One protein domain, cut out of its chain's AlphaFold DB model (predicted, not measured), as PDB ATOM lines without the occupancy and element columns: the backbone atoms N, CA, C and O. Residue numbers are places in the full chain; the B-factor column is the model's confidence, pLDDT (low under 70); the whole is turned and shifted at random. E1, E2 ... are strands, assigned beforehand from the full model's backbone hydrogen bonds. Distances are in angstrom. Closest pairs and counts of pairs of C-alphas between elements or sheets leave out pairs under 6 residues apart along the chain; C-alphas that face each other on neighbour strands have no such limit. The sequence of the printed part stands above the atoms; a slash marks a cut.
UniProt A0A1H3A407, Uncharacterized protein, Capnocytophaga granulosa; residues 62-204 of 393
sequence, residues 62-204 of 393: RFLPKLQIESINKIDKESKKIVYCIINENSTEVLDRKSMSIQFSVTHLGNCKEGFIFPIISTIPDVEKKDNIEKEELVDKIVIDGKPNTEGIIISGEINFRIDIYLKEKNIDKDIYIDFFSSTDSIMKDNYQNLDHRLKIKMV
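What this domain is: This is residues 62 to 204 of the 393 residues of an uncharacterized protein of Capnocytophaga granulosa (UniProt A0A1H3A407). Two strongly twisted four-strand sheets, partly face to face, make a loose sandwich, and at one side their edge strands E1 and E10 come near each other. The small hairpin of E2 and E3 lies over that side, with E3 beside E10. The 143 printed residues hold no named helix and ten named strands, E1 to E10 in chain order; the class is all strand. The sheets, E1 - E4 - E8 - E6, E7 - E5 - E9 - E10 and E2 - E3, are antiparallel throughout. The whole is compact, with a radius of gyration of the C-alphas of 14.7 A and spans of 41 by 31 by 30 A.

How they stand to each other: Start at E1, residues 65 to 74, an edge strand that bends by 56 degrees at residue 70. Beside it runs E4, residues 99 to 108, antiparallel at 156 degrees; look for N 66 and O 107, 2.8 A apart, within hydrogen-bond range. Next comes E8, residues 160 to 167, where N 102 of E4 and O 163 are 2.8 A apart. E6, residues 139 to 144, is the other edge strand, with N 164 and O 143 at 2.8 A. In the second sheet, E7, residues 153 to 156, pairs with E5, residues 114 to 122, through N 155 and O 115 at 2.8 A. E5 pairs with E9, residues 176 to 183, through N 118 and O 181 at 2.8 A. E9 and E10, residues 196 to 203, form a hairpin, with N 178 and O 201 at 2.9 A. Between the sheets, the closest C-alphas of E1 and E10 are those of Lys 66 and Arg 198, 6.8 A apart, while E4 and E9 are apart. E2, residues 84 to 88, and E3, residues 91 to 94, form a hairpin, with N 91 and O 88 at 3.1 A. The closest C-alphas of E3 and E10 are those of Glu 93 and Met 203, 5.2 A apart.

Where its parts are: Find C-alpha 65 at (18.718, 35.066, -38.856); from there E1 runs 25.3 A to C-alpha 74. E2 measures 11.9 A, E3 10.0 A, E4 28.5 A, E5 26.4 A, E6 14.2 A, E7 9.9 A, E8 23.1 A and E9 22.9 A. E10 runs 21.2 A and ends at C-alpha 203, (28.328, 47.960, -54.571).

The domain as a whole: The two C-alphas farthest apart are those of Arg 62 and Glu 78, 42.9 A. The printed part has no cut. The long links are E5 to E6, 16 residues, and E9 to E10, 12 residues. The mean pLDDT of the printed part is 73.4; look for values under 70 at residues 76 to 98, 131 to 136, 150 to 151, 169 to 174, 186 to 194 and 204.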
ATOM      1  N   ARG A  62      14.146  35.886 -29.771       75.00
ATOM      2  CA  ARG A  62      14.253  36.819 -30.904       75.00
ATOM      3  C   ARG A  62      14.479  36.098 -32.236       75.00
ATOM      4  O   ARG A  62      15.178  35.090 -32.323       75.00
ATOM      5  N   PHE A  63      13.936  36.667 -33.313       85.56
ATOM      6  CA  PHE A  63      14.207  36.224 -34.683       85.56
ATOM      7  C   PHE A  63      15.573  36.753 -35.145       85.56
ATOM      8  O   PHE A  63      15.683  37.875 -35.643       85.56
ATOM      9  N   LEU A  64      16.620  35.943 -34.957       86.81
ATOM     10  CA  LEU A  64      18.021  36.289 -35.243       86.81
ATOM     11  C   LEU A  64      18.594  35.479 -36.433       86.81
ATOM     12  O   LEU A  64      19.441  34.601 -36.226       86.81
ATOM     13  N   PRO A  65      18.159  35.733 -37.686       91.00
ATOM     14  CA  PRO A  65      18.718  35.066 -38.856       91.00
ATOM     15  C   PRO A  65      20.117  35.607 -39.188       91.00
ATOM     16  O   PRO A  65      20.297  36.789 -39.491       91.00
ATOM     17  N   LYS A  66      21.112  34.721 -39.207       90.31
ATOM     18  CA  LYS A  66      22.448  34.996 -39.739       90.31
ATOM     19  C   LYS A  66      22.481  34.641 -41.226       90.31
ATOM     20  O   LYS A  66      22.422  33.468 -41.597       90.31
ATOM     21  N   LEU A  67      22.602  35.671 -42.062       89.50
ATOM     22  CA  LEU A  67      22.798  35.556 -43.507       89.50
ATOM     23  C   LEU A  67      24.269  35.277 -43.832       89.50
ATOM     24  O   LEU A  67      25.144  36.041 -43.430       89.50
ATOM     25  N   GLN A  68      24.529  34.240 -44.624       87.25
ATOM     26  CA  GLN A  68      25.843  33.965 -45.204       87.25
ATOM     27  C   GLN A  68      25.743  33.991 -46.737       87.25
ATOM     28  O   GLN A  68      24.868  33.361 -47.330       87.25
ATOM     29  N   ILE A  69      26.627  34.756 -47.386       83.94
ATOM     30  CA  ILE A  69      26.702  34.846 -48.850       83.94
ATOM     31  C   ILE A  69      27.453  33.615 -49.370       83.94
ATOM     32  O   ILE A  69      28.669  33.526 -49.227       83.94
ATOM     33  N   GLU A  70      26.739  32.694 -50.017       83.38
ATOM     34  CA  GLU A  70      27.330  31.504 -50.650       83.38
ATOM     35  C   GLU A  70      27.953  31.843 -52.004       83.38
ATOM     36  O   GLU A  70      29.038  31.392 -52.367       83.38
ATOM     37  N   SER A  71      27.249  32.663 -52.783       72.69
ATOM     38  CA  SER A  71      27.791  33.254 -53.999       72.69
ATOM     39  C   SER A  71      27.018  34.503 -54.375       72.69
ATOM     40  O   SER A  71      25.888  34.728 -53.942       72.69
ATOM     41  N   ILE A  72      27.610  35.294 -55.257       75.50
ATOM     42  CA  ILE A  72      26.875  36.258 -56.061       75.50
ATOM     43  C   ILE A  72      27.187  35.928 -57.534       75.50
ATOM     44  O   ILE A  72      28.198  35.290 -57.834       75.50
ATOM     45  N   ASN A  73      26.302  36.283 -58.462       72.31
ATOM     46  CA  ASN A  73      26.390  36.007 -59.895       72.31
ATOM     47  C   ASN A  73      25.853  37.192 -60.719       72.31
ATOM     48  O   ASN A  73      24.864  37.821 -60.340       72.31
ATOM     49  N   LYS A  74      26.463  37.478 -61.880       70.06
ATOM     50  CA  LYS A  74      25.879  38.415 -62.852       70.06
ATOM     51  C   LYS A  74      24.670  37.754 -63.515       70.06
ATOM     52  O   LYS A  74      24.752  36.599 -63.936       70.06
ATOM     53  N   ILE A  75      23.584  38.507 -63.681       71.19
ATOM     54  CA  ILE A  75      22.445  38.085 -64.504       71.19
ATOM     55  C   ILE A  75      22.687  38.581 -65.934       71.19
ATOM     56  O   ILE A  75      22.470  39.750 -66.240       71.19
ATOM     57  N   ASP A  76      23.166  37.694 -66.806       59.38
ATOM     58  CA  ASP A  76      23.351  37.966 -68.234       59.38
ATOM     59  C   ASP A  76      22.411  37.092 -69.078       59.38
ATOM     60  O   ASP A  76      22.096  35.964 -68.692       59.38
ATOM     61  N   LYS A  77      21.956  37.594 -70.232       51.22
ATOM     62  CA  LYS A  77      20.926  36.907 -71.040       51.22
ATOM     63  C   LYS A  77      21.425  35.639 -71.738       51.22
ATOM     64  O   LYS A  77      20.600  34.800 -72.086       51.22
ATOM     65  N   GLU A  78      22.736  35.496 -71.939       44.09
ATOM     66  CA  GLU A  78      23.307  34.421 -72.770       44.09
ATOM     67  C   GLU A  78      24.416  33.587 -72.099       44.09
ATOM     68  O   GLU A  78      24.840  32.584 -72.667       44.09
ATOM     69  N   SER A  79      24.888  33.923 -70.888       40.19
ATOM     70  CA  SER A  79      25.795  33.027 -70.143       40.19
ATOM     71  C   SER A  79      25.886  33.324 -68.641       40.19
ATOM     72  O   SER A  79      25.983  34.474 -68.218       40.19
ATOM     73  N   LYS A  80      25.949  32.266 -67.817       38.88
ATOM     74  CA  LYS A  80      26.324  32.360 -66.396       38.88
ATOM     75  C   LYS A  80      27.829  32.627 -66.276       38.88
ATOM     76  O   LYS A  80      28.617  31.690 -66.153       38.88
ATOM     77  N   LYS A  81      28.242  33.893 -66.339       41.44
ATOM     78  CA  LYS A  81      29.642  34.299 -66.142       41.44
ATOM     79  C   LYS A  81      29.831  34.843 -64.723       41.44
ATOM     80  O   LYS A  81      29.189  35.817 -64.341       41.44
ATOM     81  N   ILE A  82      30.717  34.217 -63.948       41.66
ATOM     82  CA  ILE A  82      31.015  34.608 -62.562       41.66
ATOM     83  C   ILE A  82      31.860  35.898 -62.565       41.66
ATOM     84  O   ILE A  82      32.918  35.963 -63.206       41.66
ATOM     85  N   VAL A  83      31.408  36.934 -61.849       44.41
ATOM     86  CA  VAL A  83      32.067  38.256 -61.787       44.41
ATOM     87  C   VAL A  83      32.143  38.765 -60.342       44.41
ATOM     88  O   VAL A  83      31.498  39.749 -59.998       44.41
ATOM     89  N   TYR A  84      32.937  38.095 -59.498       51.19
ATOM     90  CA  TYR A  84      33.119  38.490 -58.093       51.19
ATOM     91  C   TYR A  84      34.571  38.470 -57.658       51.19
ATOM     92  O   TYR A  84      35.369  37.654 -58.119       51.19
ATOM     93  N   CYS A  85      34.858  39.366 -56.722       38.31
ATOM     94  CA  CYS A  85      35.906  39.230 -55.731       38.31
ATOM     95  C   CYS A  85      35.223  39.406 -54.373       38.31
ATOM     96  O   CYS A  85      34.647  40.459 -54.101       38.31
ATOM     97  N   ILE A  86      35.242  38.360 -53.551       42.88
ATOM     98  CA  ILE A  86      34.886  38.469 -52.136       42.88
ATOM     99  C   ILE A  86      36.071  39.174 -51.480       42.88
ATOM    100  O   ILE A  86      37.197  38.693 -51.614       42.88
ATOM    101  N   ILE A  87      35.848  40.334 -50.854       46.25
ATOM    102  CA  ILE A  87      36.947  41.128 -50.282       46.25
ATOM    103  C   ILE A  87      37.101  40.869 -48.782       46.25
ATOM    104  O   ILE A  87      38.239  40.853 -48.327       46.25
ATOM    105  N   ASN A  88      36.011  40.631 -48.038       40.03
ATOM    106  CA  ASN A  88      36.006  40.050 -46.685       40.03
ATOM    107  C   ASN A  88      34.572  39.674 -46.248       40.03
ATOM    108  O   ASN A  88      33.604  40.022 -46.923       40.03
ATOM    109  N   GLU A  89      34.441  39.022 -45.087       40.50
ATOM    110  CA  GLU A  89      33.176  38.535 -44.490       40.50
ATOM    111  C   GLU A  89      32.050  39.588 -44.397       40.50
ATOM    112  O   GLU A  89      30.878  39.231 -44.444       40.50
ATOM    113  N   ASN A  90      32.398  40.881 -44.335       38.19
ATOM    114  CA  ASN A  90      31.459  42.001 -44.182       38.19
ATOM    115  C   ASN A  90      31.420  42.969 -45.389       38.19
ATOM    116  O   ASN A  90      30.847  44.055 -45.280       38.19
ATOM    117  N   SER A  91      32.050  42.649 -46.531       42.09
ATOM    118  CA  SER A  91      31.990  43.510 -47.726       42.09
ATOM    119  C   SER A  91      32.247  42.771 -49.048       42.09
ATOM    120  O   SER A  91      33.282  42.136 -49.261       42.09
ATOM    121  N   THR A  92      31.306  42.909 -49.991       48.75
ATOM    122  CA  THR A  92      31.424  42.363 -51.355       48.75
ATOM    123  C   THR A  92      31.260  43.464 -52.402       48.75
ATOM    124  O   THR A  92      30.187  44.053 -52.505       48.75
ATOM    125  N   GLU A  93      32.307  43.715 -53.196       49.81
ATOM    126  CA  GLU A  93      32.260  44.636 -54.341       49.81
ATOM    127  C   GLU A  93      31.697  43.936 -55.591       49.81
ATOM    128  O   GLU A  93      32.030  42.783 -55.881       49.81
ATOM    129  N   VAL A  94      30.861  44.638 -56.365       50.16
ATOM    130  CA  VAL A  94      30.157  44.080 -57.533       50.16
ATOM    131  C   VAL A  94      30.373  44.959 -58.765       50.16
ATOM    132  O   VAL A  94      30.131  46.161 -58.731       50.16
ATOM    133  N   LEU A  95      30.828  44.345 -59.863       48.34
ATOM    134  CA  LEU A  95      31.282  45.026 -61.087       48.34
ATOM    135  C   LEU A  95      30.207  45.195 -62.180       48.34
ATOM    136  O   LEU A  95      30.497  45.775 -63.223       48.34
ATOM    137  N   ASP A  96      28.979  44.714 -61.966       52.88
ATOM    138  CA  ASP A  96      27.841  44.957 -62.864       52.88
ATOM    139  C   ASP A  96      26.651  45.562 -62.107       52.88
ATOM    140  O   ASP A  96      26.437  45.286 -60.928       52.88
ATOM    141  N   ARG A  97      25.900  46.425 -62.797       58.88
ATOM    142  CA  ARG A  97      24.952  47.376 -62.199       58.88
ATOM    143  C   ARG A  97      23.547  47.338 -62.762       58.88
ATOM    144  O   ARG A  97      22.701  48.078 -62.280       58.88
ATOM    145  N   LYS A  98      23.283  46.534 -63.792       67.69
ATOM    146  CA  LYS A  98      21.900  46.349 -64.257       67.69
ATOM    147  C   LYS A  98      21.182  45.292 -63.435       67.69
ATOM    148  O   LYS A  98      20.005  45.461 -63.125       67.69
ATOM    149  N   SER A  99      21.887  44.223 -63.072       74.56
ATOM    150  CA  SER A  99      21.277  43.103 -62.365       74.56
ATOM    151  C   SER A  99      22.288  42.155 -61.730       74.56
ATOM    152  O   SER A  99      23.283  41.780 -62.353       74.56
ATOM    153  N   MET A 100      21.984  41.701 -60.518       79.88
ATOM    154  CA  MET A 100      22.800  40.771 -59.737       79.88
ATOM    155  C   MET A 100      21.936  39.668 -59.132       79.88
ATOM    156  O   MET A 100      20.762  39.876 -58.848       79.88
ATOM    157  N   SER A 101      22.535  38.505 -58.914       82.56
ATOM    158  CA  SER A 101      21.912  37.334 -58.306       82.56
ATOM    159  C   SER A 101      22.734  36.932 -57.089       82.56
ATOM    160  O   SER A 101      23.881  36.531 -57.252       82.56
ATOM    161  N   ILE A 102      22.203  37.081 -55.878       84.69
ATOM    162  CA  ILE A 102      22.869  36.668 -54.635       84.69
ATOM    163  C   ILE A 102      22.255  35.345 -54.186       84.69
ATOM    164  O   ILE A 102      21.033  35.210 -54.161       84.69
ATOM    165  N   GLN A 103      23.092  34.381 -53.817       86.38
ATOM    166  CA  GLN A 103      22.672  33.145 -53.172       86.38
ATOM    167  C   GLN A 103      23.083  33.181 -51.702       86.38
ATOM    168  O   GLN A 103      24.259  33.370 -51.385       86.38
ATOM    169  N   PHE A 104      22.103  32.984 -50.829       89.06
ATOM    170  CA  PHE A 104      22.263  32.987 -49.383       89.06
ATOM    171  C   PHE A 104      22.054  31.597 -48.794       89.06
ATOM    172  O   PHE A 104      21.216  30.836 -49.286       89.06
ATOM    173  N   SER A 105      22.759  31.331 -47.698       89.75
ATOM    174  CA  SER A 105      22.361  30.372 -46.671       89.75
ATOM    175  C   SER A 105      21.940  31.126 -45.404       89.75
ATOM    176  O   SER A 105      22.424  32.231 -45.126       89.75
ATOM    177  N   VAL A 106      20.986  30.562 -44.662       91.12
ATOM    178  CA  VAL A 106      20.456  31.135 -43.417       91.12
ATOM    179  C   VAL A 106      20.662  30.153 -42.278       91.12
ATOM    180  O   VAL A 106      20.174  29.026 -42.328       91.12
ATOM    181  N   THR A 107      21.329  30.615 -41.225       89.62
ATOM    182  CA  THR A 107      21.407  29.926 -39.929       89.62
ATOM    183  C   THR A 107      20.702  30.764 -38.867       89.62
ATOM    184  O   THR A 107      20.613  31.984 -39.000       89.62
ATOM    185  N   HIS A 108      20.168  30.131 -37.823       85.94
ATOM    186  CA  HIS A 108      19.444  30.830 -36.754       85.94
ATOM    187  C   HIS A 108      20.285  30.885 -35.488       85.94
ATOM    188  O   HIS A 108      20.782  29.856 -35.037       85.94
ATOM    189  N   LEU A 109      20.433  32.087 -34.926       85.25
ATOM    190  CA  LEU A 109      21.114  32.301 -33.645       85.25
ATOM    191  C   LEU A 109      20.136  32.392 -32.461       85.25
ATOM    192  O   LEU A 109      20.571  32.279 -31.322       85.25
ATOM    193  N   GLY A 110      18.836  32.555 -32.733       80.75
ATOM    194  CA  GLY A 110      17.749  32.482 -31.752       80.75
ATOM    195  C   GLY A 110      16.841  31.262 -31.974       80.75
ATOM    196  O   GLY A 110      16.901  30.585 -33.005       80.75
ATOM    197  N   ASN A 111      15.971  30.988 -31.006       80.56
ATOM    198  CA  ASN A 111      14.916  29.972 -31.049       80.56
ATOM    199  C   ASN A 111      13.760  30.359 -31.977       80.56
ATOM    200  O   ASN A 111      13.124  29.464 -32.541       80.56
ATOM    201  N   CYS A 112      13.470  31.654 -32.148       83.19
ATOM    202  CA  CYS A 112      12.474  32.091 -33.123       83.19
ATOM    203  C   CYS A 112      13.034  31.902 -34.541       83.19
ATOM    204  O   CYS A 112      13.948  32.605 -34.969       83.19
ATOM    205  N   LYS A 113      12.485  30.916 -35.258       87.06
ATOM    206  CA  LYS A 113      12.945  30.480 -36.590       87.06
ATOM    207  C   LYS A 113      12.071  30.974 -37.741       87.06
ATOM    208  O   LYS A 113      12.382  30.688 -38.898       87.06
ATOM    209  N   GLU A 114      10.988  31.677 -37.428       88.06
ATOM    210  CA  GLU A 114      10.007  32.179 -38.388       88.06
ATOM    211  C   GLU A 114      10.018  33.707 -38.395       88.06
ATOM    212  O   GLU A 114       9.997  34.345 -37.344       88.06
ATOM    213  N   GLY A 115      10.069  34.294 -39.588       88.44
ATOM    214  CA  GLY A 115      10.112  35.740 -39.756       88.44
ATOM    215  C   GLY A 115      10.450  36.147 -41.184       88.44
ATOM    216  O   GLY A 115      10.404  35.340 -42.115       88.44
ATOM    217  N   PHE A 116      10.791  37.417 -41.356       87.50
ATOM    218  CA  PHE A 116      10.921  38.070 -42.651       87.50
ATOM    219  C   PHE A 116      12.262  38.784 -42.758       87.50
ATOM    220  O   PHE A 116      12.705  39.436 -41.811       87.50
ATOM    221  N   ILE A 117      12.900  38.684 -43.925       88.81
ATOM    222  CA  ILE A 117      14.087  39.467 -44.279       88.81
ATOM    223  C   ILE A 117      13.739  40.446 -45.400       88.81
ATOM    224  O   ILE A 117      13.121  40.088 -46.407       88.81
ATOM    225  N   PHE A 118      14.178  41.690 -45.239       85.44
ATOM    226  CA  PHE A 118      13.868  42.796 -46.131       85.44
ATOM    227  C   PHE A 118      15.154  43.467 -46.637       85.44
ATOM    228  O   PHE A 118      15.914  44.005 -45.831       85.44
ATOM    229  N   PRO A 119      15.414  43.465 -47.957       85.50
ATOM    230  CA  PRO A 119      16.497  44.244 -48.545       85.50
ATOM    231  C   PRO A 119      16.072  45.709 -48.725       85.50
ATOM    232  O   PRO A 119      15.117  46.005 -49.445       85.50
ATOM    233  N   ILE A 120      16.819  46.633 -48.125       83.69
ATOM    234  CA  ILE A 120      16.784  48.065 -48.436       83.69
ATOM    235  C   ILE A 120      17.932  48.357 -49.396       83.69
ATOM    236  O   ILE A 120      19.069  47.970 -49.145       83.69
ATOM    237  N   ILE A 121      17.637  49.036 -50.503       83.44
ATOM    238  CA  ILE A 121      18.624  49.410 -51.520       83.44
ATOM    239  C   ILE A 121      18.656  50.935 -51.579       83.44
ATOM    240  O   ILE A 121      17.633  51.549 -51.875       83.44
ATOM    241  N   SER A 122      19.804  51.544 -51.280       82.31
ATOM    242  CA  SER A 122      19.957  53.007 -51.198       82.31
ATOM    243  C   SER A 122      21.309  53.488 -51.736       82.31
ATOM    244  O   SER A 122      22.210  52.684 -51.985       82.31
ATOM    245  N   THR A 123      21.477  54.804 -51.891       79.88
ATOM    246  CA  THR A 123      22.797  55.433 -52.104       79.88
ATOM    247  C   THR A 123      23.382  56.032 -50.817       79.88
ATOM    248  O   THR A 123      24.406  56.718 -50.839       79.88
ATOM    249  N   ILE A 124      22.747  55.755 -49.673       81.56
ATOM    250  CA  ILE A 124      23.128  56.228 -48.342       81.56
ATOM    251  C   ILE A 124      24.059  55.184 -47.705       81.56
ATOM    252  O   ILE A 124      23.650  54.034 -47.576       81.56
ATOM    253  N   PRO A 125      25.276  55.555 -47.256       79.75
ATOM    254  CA  PRO A 125      26.191  54.594 -46.654       79.75
ATOM    255  C   PRO A 125      25.644  54.007 -45.357       79.75
ATOM    256  O   PRO A 125      25.635  52.796 -45.236       79.75
ATOM    257  N   ASP A 126      25.166  54.826 -44.419       81.56
ATOM    258  CA  ASP A 126      24.753  54.391 -43.075       81.56
ATOM    259  C   ASP A 126      23.222  54.418 -42.933       81.56
ATOM    260  O   ASP A 126      22.661  55.168 -42.129       81.56
ATOM    261  N   VAL A 127      22.527  53.664 -43.789       79.50
ATOM    262  CA  VAL A 127      21.056  53.625 -43.807       79.50
ATOM    263  C   VAL A 127      20.480  52.994 -42.530       79.50
ATOM    264  O   VAL A 127      19.423  53.407 -42.065       79.50
ATOM    265  N   GLU A 128      21.221  52.077 -41.904       78.75
ATOM    266  CA  GLU A 128      20.881  51.382 -40.657       78.75
ATOM    267  C   GLU A 128      20.834  52.277 -39.409       78.75
ATOM    268  O   GLU A 128      20.402  51.829 -38.353       78.75
ATOM    269  N   LYS A 129      21.274  53.538 -39.520       79.06
ATOM    270  CA  LYS A 129      21.310  54.519 -38.420       79.06
ATOM    271  C   LYS A 129      20.261  55.626 -38.571       79.06
ATOM    272  O   LYS A 129      20.381  56.662 -37.919       79.06
ATOM    273  N   LYS A 130      19.298  55.475 -39.489       70.44
ATOM    274  CA  LYS A 130      18.303  56.507 -39.808       70.44
ATOM    275  C   LYS A 130      16.900  56.109 -39.369       70.44
ATOM    276  O   LYS A 130      16.354  55.136 -39.871       70.44
ATOM    277  N   ASP A 131      16.279  56.965 -38.561       61.50
ATOM    278  CA  ASP A 131      14.893  56.795 -38.094       61.50
ATOM    279  C   ASP A 131      13.843  56.962 -39.207       61.50
ATOM    280  O   ASP A 131      12.697  56.557 -39.046       61.50
ATOM    281  N   ASN A 132      14.218  57.592 -40.326       63.38
ATOM    282  CA  ASN A 132      13.378  57.759 -41.509       63.38
ATOM    283  C   ASN A 132      14.219  57.545 -42.775       63.38
ATOM    284  O   ASN A 132      15.206  58.251 -43.009       63.38
ATOM    285  N   ILE A 133      13.810  56.585 -43.605       62.41
ATOM    286  CA  ILE A 133      14.450  56.259 -44.883       62.41
ATOM    287  C   ILE A 133      13.455  56.590 -45.997       62.41
ATOM    288  O   ILE A 133      12.434  55.924 -46.153       62.41
ATOM    289  N   GLU A 134      13.743  57.617 -46.797       61.06
ATOM    290  CA  GLU A 134      12.979  57.862 -48.022       61.06
ATOM    291  C   GLU A 134      13.267  56.746 -49.040       61.06
ATOM    292  O   GLU A 134      14.424  56.403 -49.297       61.06
ATOM    293  N   LYS A 135      12.214  56.174 -49.636       62.69
ATOM    294  CA  LYS A 135      12.330  55.131 -50.667       62.69
ATOM    295  C   LYS A 135      12.906  55.736 -51.957       62.69
ATOM    296  O   LYS A 135      12.165  56.273 -52.778       62.69
ATOM    297  N   GLU A 136      14.221  55.634 -52.157       67.25
ATOM    298  CA  GLU A 136      14.857  55.967 -53.440       67.25
ATOM    299  C   GLU A 136      14.363  55.008 -54.548       67.25
ATOM    300  O   GLU A 136      14.393  53.786 -54.390       67.25
ATOM    301  N   GLU A 137      13.968  55.528 -55.719       73.00
ATOM    302  CA  GLU A 137      13.593  54.700 -56.883       73.00
ATOM    303  C   GLU A 137      14.817  54.077 -57.600       73.00
ATOM    304  O   GLU A 137      15.037  54.261 -58.803       73.00
ATOM    305  N   LEU A 138      15.635  53.316 -56.874       76.81
ATOM    306  CA  LEU A 138      16.815  52.645 -57.434       76.81
ATOM    307  C   LEU A 138      16.477  51.339 -58.157       76.81
ATOM    308  O   LEU A 138      17.168  50.946 -59.099       76.81
ATOM    309  N   VAL A 139      15.414  50.675 -57.712       80.94
ATOM    310  CA  VAL A 139      15.098  49.281 -58.032       80.94
ATOM    311  C   VAL A 139      14.042  49.206 -59.135       80.94
ATOM    312  O   VAL A 139      13.029  49.899 -59.080       80.94
ATOM    313  N   ASP A 140      14.283  48.366 -60.141       81.75
ATOM    314  CA  ASP A 140      13.298  48.000 -61.167       81.75
ATOM    315  C   ASP A 140      12.417  46.845 -60.669       81.75
ATOM    316  O   ASP A 140      11.192  46.934 -60.670       81.75
ATOM    317  N   LYS A 141      13.050  45.772 -60.175       84.69
ATOM    318  CA  LYS A 141      12.370  44.612 -59.579       84.69
ATOM    319  C   LYS A 141      13.308  43.792 -58.691       84.69
ATOM    320  O   LYS A 141      14.519  43.746 -58.918       84.69
ATOM    321  N   ILE A 142      12.715  43.079 -57.736       84.50
ATOM    322  CA  ILE A 142      13.363  42.037 -56.932       84.50
ATOM    323  C   ILE A 142      12.611  40.728 -57.158       84.50
ATOM    324  O   ILE A 142      11.378  40.694 -57.142       84.50
ATOM    325  N   VAL A 143      13.357  39.654 -57.385       85.25
ATOM    326  CA  VAL A 143      12.837  38.309 -57.632       85.25
ATOM    327  C   VAL A 143      13.509  37.340 -56.656       85.25
ATOM    328  O   VAL A 143      14.731  37.305 -56.581       85.25
ATOM    329  N   ILE A 144      12.729  36.554 -55.916       84.69
ATOM    330  CA  ILE A 144      13.210  35.524 -54.985       84.69
ATOM    331  C   ILE A 144      12.895  34.159 -55.599       84.69
ATOM    332  O   ILE A 144      11.742  33.885 -55.932       84.69
ATOM    333  N   ASP A 145      13.915  33.331 -55.822       84.00
ATOM    334  CA  ASP A 145      13.806  31.984 -56.412       84.00
ATOM    335  C   ASP A 145      12.916  31.907 -57.673       84.00
ATOM    336  O   ASP A 145      12.204  30.936 -57.930       84.00
ATOM    337  N   GLY A 146      12.973  32.956 -58.501       80.19
ATOM    338  CA  GLY A 146      12.209  33.080 -59.748       80.19
ATOM    339  C   GLY A 146      10.804  33.686 -59.616       80.19
ATOM    340  O   GLY A 146      10.141  33.859 -60.638       80.19
ATOM    341  N   LYS A 147      10.350  34.052 -58.411       82.12
ATOM    342  CA  LYS A 147       9.057  34.714 -58.153       82.12
ATOM    343  C   LYS A 147       9.243  36.200 -57.797       82.12
ATOM    344  O   LYS A 147      10.200  36.518 -57.097       82.12
ATOM    345  N   PRO A 148       8.369  37.124 -58.236       81.06
ATOM    346  CA  PRO A 148       8.412  38.517 -57.781       81.06
ATOM    347  C   PRO A 148       8.256  38.616 -56.258       81.06
ATOM    348  O   PRO A 148       7.433  37.902 -55.688       81.06
ATOM    349  N   ASN A 149       9.015  39.502 -55.610       75.62
ATOM    350  CA  ASN A 149       8.838  39.799 -54.188       75.62
ATOM    351  C   ASN A 149       7.813  40.928 -53.986       75.62
ATOM    352  O   ASN A 149       7.976  42.002 -54.564       75.62
ATOM    353  N   THR A 150       6.805  40.701 -53.142       62.59
ATOM    354  CA  THR A 150       5.799  41.705 -52.746       62.59
ATOM    355  C   THR A 150       5.706  41.935 -51.235       62.59
ATOM    356  O   THR A 150       5.194  42.974 -50.831       62.59
ATOM    357  N   GLU A 151       6.188  41.002 -50.406       63.66
ATOM    358  CA  GLU A 151       5.885  40.932 -48.960       63.66
ATOM    359  C   GLU A 151       7.124  40.641 -48.081       63.66
ATOM    360  O   GLU A 151       7.006  40.482 -46.873       63.66
ATOM    361  N   GLY A 152       8.327  40.596 -48.664       74.38
ATOM    362  CA  GLY A 152       9.563  40.234 -47.960       74.38
ATOM    363  C   GLY A 152       9.989  38.782 -48.195       74.38
ATOM    364  O   GLY A 152       9.259  37.971 -48.766       74.38
ATOM    365  N   ILE A 153      11.215  38.455 -47.789       84.69
ATOM    366  CA  ILE A 153      11.754  37.095 -47.880       84.69
ATOM    367  C   ILE A 153      11.289  36.331 -46.638       84.69
ATOM    368  O   ILE A 153      11.794  36.578 -45.545       84.69
ATOM    369  N   ILE A 154      10.338  35.413 -46.805       87.94
ATOM    370  CA  ILE A 154       9.855  34.551 -45.719       87.94
ATOM    371  C   ILE A 154      10.950  33.545 -45.349       87.94
ATOM    372  O   ILE A 154      11.426  32.800 -46.208       87.94
ATOM    373  N   ILE A 155      11.316  33.503 -44.071       87.69
ATOM    374  CA  ILE A 155      12.259  32.545 -43.491       87.69
ATOM    375  C   ILE A 155      11.492  31.609 -42.558       87.69
ATOM    376  O   ILE A 155      10.751  32.065 -41.690       87.69
ATOM    377  N   SER A 156      11.703  30.303 -42.713       84.38
ATOM    378  CA  SER A 156      11.155  29.265 -41.836       84.38
ATOM    379  C   SER A 156      12.214  28.192 -41.571       84.38
ATOM    380  O   SER A 156      12.334  27.195 -42.281       84.38
ATOM    381  N   GLY A 157      13.029  28.418 -40.539       83.75
ATOM    382  CA  GLY A 157      14.192  27.585 -40.237       83.75
ATOM    383  C   GLY A 157      15.366  27.814 -41.192       83.75
ATOM    384  O   GLY A 157      15.472  28.855 -41.844       83.75
ATOM    385  N   GLU A 158      16.305  26.870 -41.205       86.00
ATOM    386  CA  GLU A 158      17.504  26.947 -42.044       86.00
ATOM    387  C   GLU A 158      17.132  26.735 -43.512       86.00
ATOM    388  O   GLU A 158      16.625  25.678 -43.891       86.00
ATOM    389  N   ILE A 159      17.376  27.750 -44.340       88.19
ATOM    390  CA  ILE A 159      17.041  27.727 -45.763       88.19
ATOM    391  C   ILE A 159      18.182  28.285 -46.609       88.19
ATOM    392  O   ILE A 159      18.970  29.115 -46.157       88.19
ATOM    393  N   ASN A 160      18.213  27.867 -47.871       89.62
ATOM    394  CA  ASN A 160      18.992  28.517 -48.917       89.62
ATOM    395  C   ASN A 160      18.019  29.176 -49.893       89.62
ATOM    396  O   ASN A 160      17.068  28.523 -50.322       89.62
ATOM    397  N   PHE A 161      18.269  30.427 -50.273       89.19
ATOM    398  CA  PHE A 161      17.435  31.158 -51.232       89.19
ATOM    399  C   PHE A 161      18.294  31.996 -52.180       89.19
ATOM    400  O   PHE A 161      19.425  32.380 -51.857       89.19
ATOM    401  N   ARG A 162      17.760  32.295 -53.368       88.44
ATOM    402  CA  ARG A 162      18.386  33.200 -54.337       88.44
ATOM    403  C   ARG A 162      17.567  34.473 -54.493       88.44
ATOM    404  O   ARG A 162      16.380  34.408 -54.805       88.44
ATOM    405  N   ILE A 163      18.213  35.626 -54.349       87.62
ATOM    406  CA  ILE A 163      17.631  36.938 -54.641       87.62
ATOM    407  C   ILE A 163      18.272  37.531 -55.900       87.62
ATOM    408  O   ILE A 163      19.473  37.784 -55.964       87.62
ATOM    409  N   ASP A 164      17.442  37.770 -56.907       86.75
ATOM    410  CA  ASP A 164      17.790  38.402 -58.172       86.75
ATOM    411  C   ASP A 164      17.290  39.862 -58.147       86.75
ATOM    412  O   ASP A 164      16.084  40.126 -58.180       86.75
ATOM    413  N   ILE A 165      18.216  40.816 -58.075       83.94
ATOM    414  CA  ILE A 165      17.959  42.261 -57.985       83.94
ATOM    415  C   ILE A 165      18.230  42.896 -59.348       83.94
ATOM    416  O   ILE A 165      19.260  42.624 -59.966       83.94
ATOM    417  N   TYR A 166      17.332  43.774 -59.797       82.50
ATOM    418  CA  TYR A 166      17.456  44.536 -61.039       82.50
ATOM    419  C   TYR A 166      17.306  46.030 -60.732       82.50
ATOM    420  O   TYR A 166      16.372  46.433 -60.037       82.50
ATOM    421  N   LEU A 167      18.223  46.850 -61.243       80.12
ATOM    422  CA  LEU A 167      18.326  48.280 -60.938       80.12
ATOM    423  C   LEU A 167      17.907  49.136 -62.144       80.12
ATOM    424  O   LEU A 167      18.147  48.769 -63.297       80.12
ATOM    425  N   LYS A 168      17.303  50.304 -61.887       77.44
ATOM    426  CA  LYS A 168      16.917  51.261 -62.937       77.44
ATOM    427  C   LYS A 168      18.159  51.913 -63.557       77.44
ATOM    428  O   LYS A 168      19.085  52.311 -62.853       77.44
ATOM    429  N   GLU A 169      18.145  52.123 -64.875       60.00
ATOM    430  CA  GLU A 169      19.315  52.596 -65.643       60.00
ATOM    431  C   GLU A 169      19.840  54.001 -65.277       60.00
ATOM    432  O   GLU A 169      20.913  54.379 -65.737       60.00
ATOM    433  N   LYS A 170      19.120  54.794 -64.476       57.69
ATOM    434  CA  LYS A 170      19.498  56.186 -64.167       57.69
ATOM    435  C   LYS A 170      20.594  56.331 -63.103       57.69
ATOM    436  O   LYS A 170      21.172  57.404 -62.997       57.69
ATOM    437  N   ASN A 171      20.893  55.281 -62.339       54.31
ATOM    438  CA  ASN A 171      21.595  55.394 -61.054       54.31
ATOM    439  C   ASN A 171      23.055  54.903 -61.129       54.31
ATOM    440  O   ASN A 171      23.485  54.050 -60.355       54.31
ATOM    441  N   ILE A 172      23.814  55.386 -62.121       55.50
ATOM    442  CA  ILE A 172      25.154  54.862 -62.458       55.50
ATOM    443  C   ILE A 172      26.318  55.717 -61.898       55.50
ATOM    444  O   ILE A 172      27.477  55.484 -62.245       55.50
ATOM    445  N   ASP A 173      26.038  56.696 -61.036       59.03
ATOM    446  CA  ASP A 173      26.989  57.713 -60.556       59.03
ATOM    447  C   ASP A 173      27.231  57.718 -59.031       59.03
ATOM    448  O   ASP A 173      28.047  58.505 -58.547       59.03
ATOM    449  N   LYS A 174      26.622  56.799 -58.270       68.88
ATOM    450  CA  LYS A 174      26.808  56.662 -56.812       68.88
ATOM    451  C   LYS A 174      27.053  55.219 -56.381       68.88
ATOM    452  O   LYS A 174      26.575  54.295 -57.037       68.88
ATOM    453  N   ASP A 175      27.793  55.047 -55.282       75.50
ATOM    454  CA  ASP A 175      27.863  53.769 -54.561       75.50
ATOM    455  C   ASP A 175      26.441  53.339 -54.167       75.50
ATOM    456  O   ASP A 175      25.646  54.175 -53.734       75.50
ATOM    457  N   ILE A 176      26.134  52.051 -54.308       80.31
ATOM    458  CA  ILE A 176      24.845  51.471 -53.916       80.31
ATOM    459  C   ILE A 176      25.079  50.544 -52.726       80.31
ATOM    460  O   ILE A 176      25.997  49.721 -52.730       80.31
ATOM    461  N   TYR A 177      24.237  50.678 -51.711       82.88
ATOM    462  CA  TYR A 177      24.255  49.879 -50.495       82.88
ATOM    463  C   TYR A 177      22.997  49.012 -50.473       82.88
ATOM    464  O   TYR A 177      21.904  49.494 -50.782       82.88
ATOM    465  N   ILE A 178      23.173  47.725 -50.177       85.06
ATOM    466  CA  ILE A 178      22.091  46.760 -49.986       85.06
ATOM    467  C   ILE A 178      22.184  46.278 -48.544       85.06
ATOM    468  O   ILE A 178      23.078  45.503 -48.198       85.06
ATOM    469  N   ASP A 179      21.261  46.748 -47.722       86.44
ATOM    470  CA  ASP A 179      21.198  46.456 -46.300       86.44
ATOM    471  C   ASP A 179      20.011  45.531 -46.035       86.44
ATOM    472  O   ASP A 179      18.870  45.827 -46.391       86.44
ATOM    473  N   PHE A 180      20.289  44.370 -45.452       87.69
ATOM    474  CA  PHE A 180      19.296  43.362 -45.114       87.69
ATOM    475  C   PHE A 180      18.892  43.530 -43.657       87.69
ATOM    476  O   PHE A 180      19.728  43.431 -42.755       87.69
ATOM    477  N   PHE A 181      17.600  43.735 -43.448       86.94
ATOM    478  CA  PHE A 181      16.975  43.843 -42.139       86.94
ATOM    479  C   PHE A 181      16.067  42.645 -41.882       86.94
ATOM    480  O   PHE A 181      15.630  41.991 -42.830       86.94
ATOM    481  N   SER A 182      15.747  42.371 -40.622       88.00
ATOM    482  CA  SER A 182      14.797  41.323 -40.242       88.00
ATOM    483  C   SER A 182      13.719  41.805 -39.277       88.00
ATOM    484  O   SER A 182      13.989  42.654 -38.428       88.00
ATOM    485  N   SER A 183      12.537  41.195 -39.365       84.56
ATOM    486  CA  SER A 183      11.448  41.336 -38.393       84.56
ATOM    487  C   SER A 183      10.639  40.041 -38.282       84.56
ATOM    488  O   SER A 183      10.675  39.206 -39.185       84.56
ATOM    489  N   THR A 184       9.882  39.885 -37.199       82.81
ATOM    490  CA  THR A 184       8.794  38.900 -37.100       82.81
ATOM    491  C   THR A 184       7.502  39.398 -37.760       82.81
ATOM    492  O   THR A 184       6.678  38.581 -38.166       82.81
ATOM    493  N   ASP A 185       7.336  40.716 -37.927       76.62
ATOM    494  CA  ASP A 185       6.200  41.306 -38.639       76.62
ATOM    495  C   ASP A 185       6.371  41.153 -40.161       76.62
ATOM    496  O   ASP A 185       7.393  41.539 -40.733       76.62
ATOM    497  N   SER A 186       5.332  40.659 -40.842       69.06
ATOM    498  CA  SER A 186       5.293  40.543 -42.312       69.06
ATOM    499  C   SER A 186       5.162  41.884 -43.037       69.06
ATOM    500  O   SER A 186       5.436  41.994 -44.230       69.06
ATOM    501  N   ILE A 187       4.714  42.919 -42.323       64.38
ATOM    502  CA  ILE A 187       4.456  44.240 -42.881       64.38
ATOM    503  C   ILE A 187       5.655  45.135 -42.584       64.38
ATOM    504  O   ILE A 187       5.880  45.524 -41.437       64.38
ATOM    505  N   MET A 188       6.353  45.554 -43.642       61.38
ATOM    506  CA  MET A 188       7.225  46.731 -43.604       61.38
ATOM    507  C   MET A 188       6.376  47.967 -43.293       61.38
ATOM    508  O   MET A 188       5.871  48.625 -44.204       61.38
ATOM    509  N   LYS A 189       6.189  48.270 -42.004       54.97
ATOM    510  CA  LYS A 189       5.569  49.523 -41.552       54.97
ATOM    511  C   LYS A 189       6.381  50.674 -42.145       54.97
ATOM    512  O   LYS A 189       7.608  50.664 -42.055       54.97
ATOM    513  N   ASP A 190       5.705  51.658 -42.737       51.59
ATOM    514  CA  ASP A 190       6.322  52.669 -43.617       51.59
ATOM    515  C   ASP A 190       7.417  53.549 -42.977       51.59
ATOM    516  O   ASP A 190       8.090  54.292 -43.687       51.59
ATOM    517  N   ASN A 191       7.644  53.424 -41.666       54.38
ATOM    518  CA  ASN A 191       8.634  54.179 -40.900       54.38
ATOM    519  C   ASN A 191       9.920  53.391 -40.570       54.38
ATOM    520  O   ASN A 191      10.747  53.911 -39.837       54.38
ATOM    521  N   TYR A 192      10.097  52.143 -41.032       59.59
ATOM    522  CA  TYR A 192      11.296  51.309 -40.765       59.59
ATOM    523  C   TYR A 192      11.630  51.050 -39.275       59.59
ATOM    524  O   TYR A 192      12.690  50.517 -38.947       59.59
ATOM    525  N   GLN A 193      10.713  51.387 -38.366       54.53
ATOM    526  CA  GLN A 193      10.885  51.241 -36.922       54.53
ATOM    527  C   GLN A 193      10.911  49.762 -36.508       54.53
ATOM    528  O   GLN A 193      10.119  48.958 -37.004       54.53
ATOM    529  N   ASN A 194      11.783  49.432 -35.550       63.94
ATOM    530  CA  ASN A 194      11.966  48.090 -34.976       63.94
ATOM    531  C   ASN A 194      12.429  47.022 -35.991       63.94
ATOM    532  O   ASN A 194      12.008  45.866 -35.929       63.94
ATOM    533  N   LEU A 195      13.299  47.416 -36.923       76.88
ATOM    534  CA  LEU A 195      14.005  46.510 -37.824       76.88
ATOM    535  C   LEU A 195      15.428  46.246 -37.324       76.88
ATOM    536  O   LEU A 195      16.223  47.173 -37.182       76.88
ATOM    537  N   ASP A 196      15.781  44.974 -37.153       81.81
ATOM    538  CA  ASP A 196      17.155  44.587 -36.832       81.81
ATOM    539  C   ASP A 196      17.999  44.493 -38.110       81.81
ATOM    540  O   ASP A 196      17.662  43.736 -39.023       81.81
ATOM    541  N   HIS A 197      19.129  45.200 -38.169       86.25
ATOM    542  CA  HIS A 197      20.113  45.048 -39.250       86.25
ATOM    543  C   HIS A 197      20.848  43.700 -39.147       86.25
ATOM    544  O   HIS A 197      21.193  43.253 -38.050       86.25
ATOM    545  N   ARG A 198      21.074  43.031 -40.287       87.50
ATOM    546  CA  ARG A 198      21.687  41.689 -40.356       87.50
ATOM    547  C   ARG A 198      22.898  41.594 -41.274       87.50
ATOM    548  O   ARG A 198      23.816  40.837 -40.973       87.50
ATOM    549  N   LEU A 199      22.896  42.298 -42.406       86.38
ATOM    550  CA  LEU A 199      23.977  42.229 -43.392       86.38
ATOM    551  C   LEU A 199      23.998  43.474 -44.277       86.38
ATOM    552  O   LEU A 199      22.949  44.013 -44.617       86.38
ATOM    553  N   LYS A 200      25.193  43.867 -44.720       85.38
ATOM    554  CA  LYS A 200      25.433  45.000 -45.614       85.38
ATOM    555  C   LYS A 200      26.282  44.581 -46.806       85.38
ATOM    556  O   LYS A 200      27.336  43.973 -46.638       85.38
ATOM    557  N   ILE A 201      25.851  44.931 -48.014       81.00
ATOM    558  CA  ILE A 201      26.610  44.725 -49.253       81.00
ATOM    559  C   ILE A 201      26.843  46.085 -49.908       81.00
ATOM    560  O   ILE A 201      25.895  46.789 -50.248       81.00
ATOM    561  N   LYS A 202      28.115  46.444 -50.113       77.69
ATOM    562  CA  LYS A 202      28.515  47.693 -50.767       77.69
ATOM    563  C   LYS A 202      28.898  47.464 -52.232       77.69
ATOM    564  O   LYS A 202      30.016  47.054 -52.541       77.69
ATOM    565  N   MET A 203      28.017  47.848 -53.147       73.25
ATOM    566  CA  MET A 203      28.328  47.960 -54.571       73.25
ATOM    567  C   MET A 203      29.033  49.299 -54.844       73.25
ATOM    568  O   MET A 203      28.393  50.337 -55.013       73.25
ATOM    569  N   VAL A 204      30.366  49.291 -54.881       64.56
ATOM    570  CA  VAL A 204      31.152  50.501 -55.169       64.56
ATOM    571  C   VAL A 204      30.929  50.964 -56.613       64.56
ATOM    572  O   VAL A 204      31.129  50.214 -57.572       64.56
TER     573      VAL A 204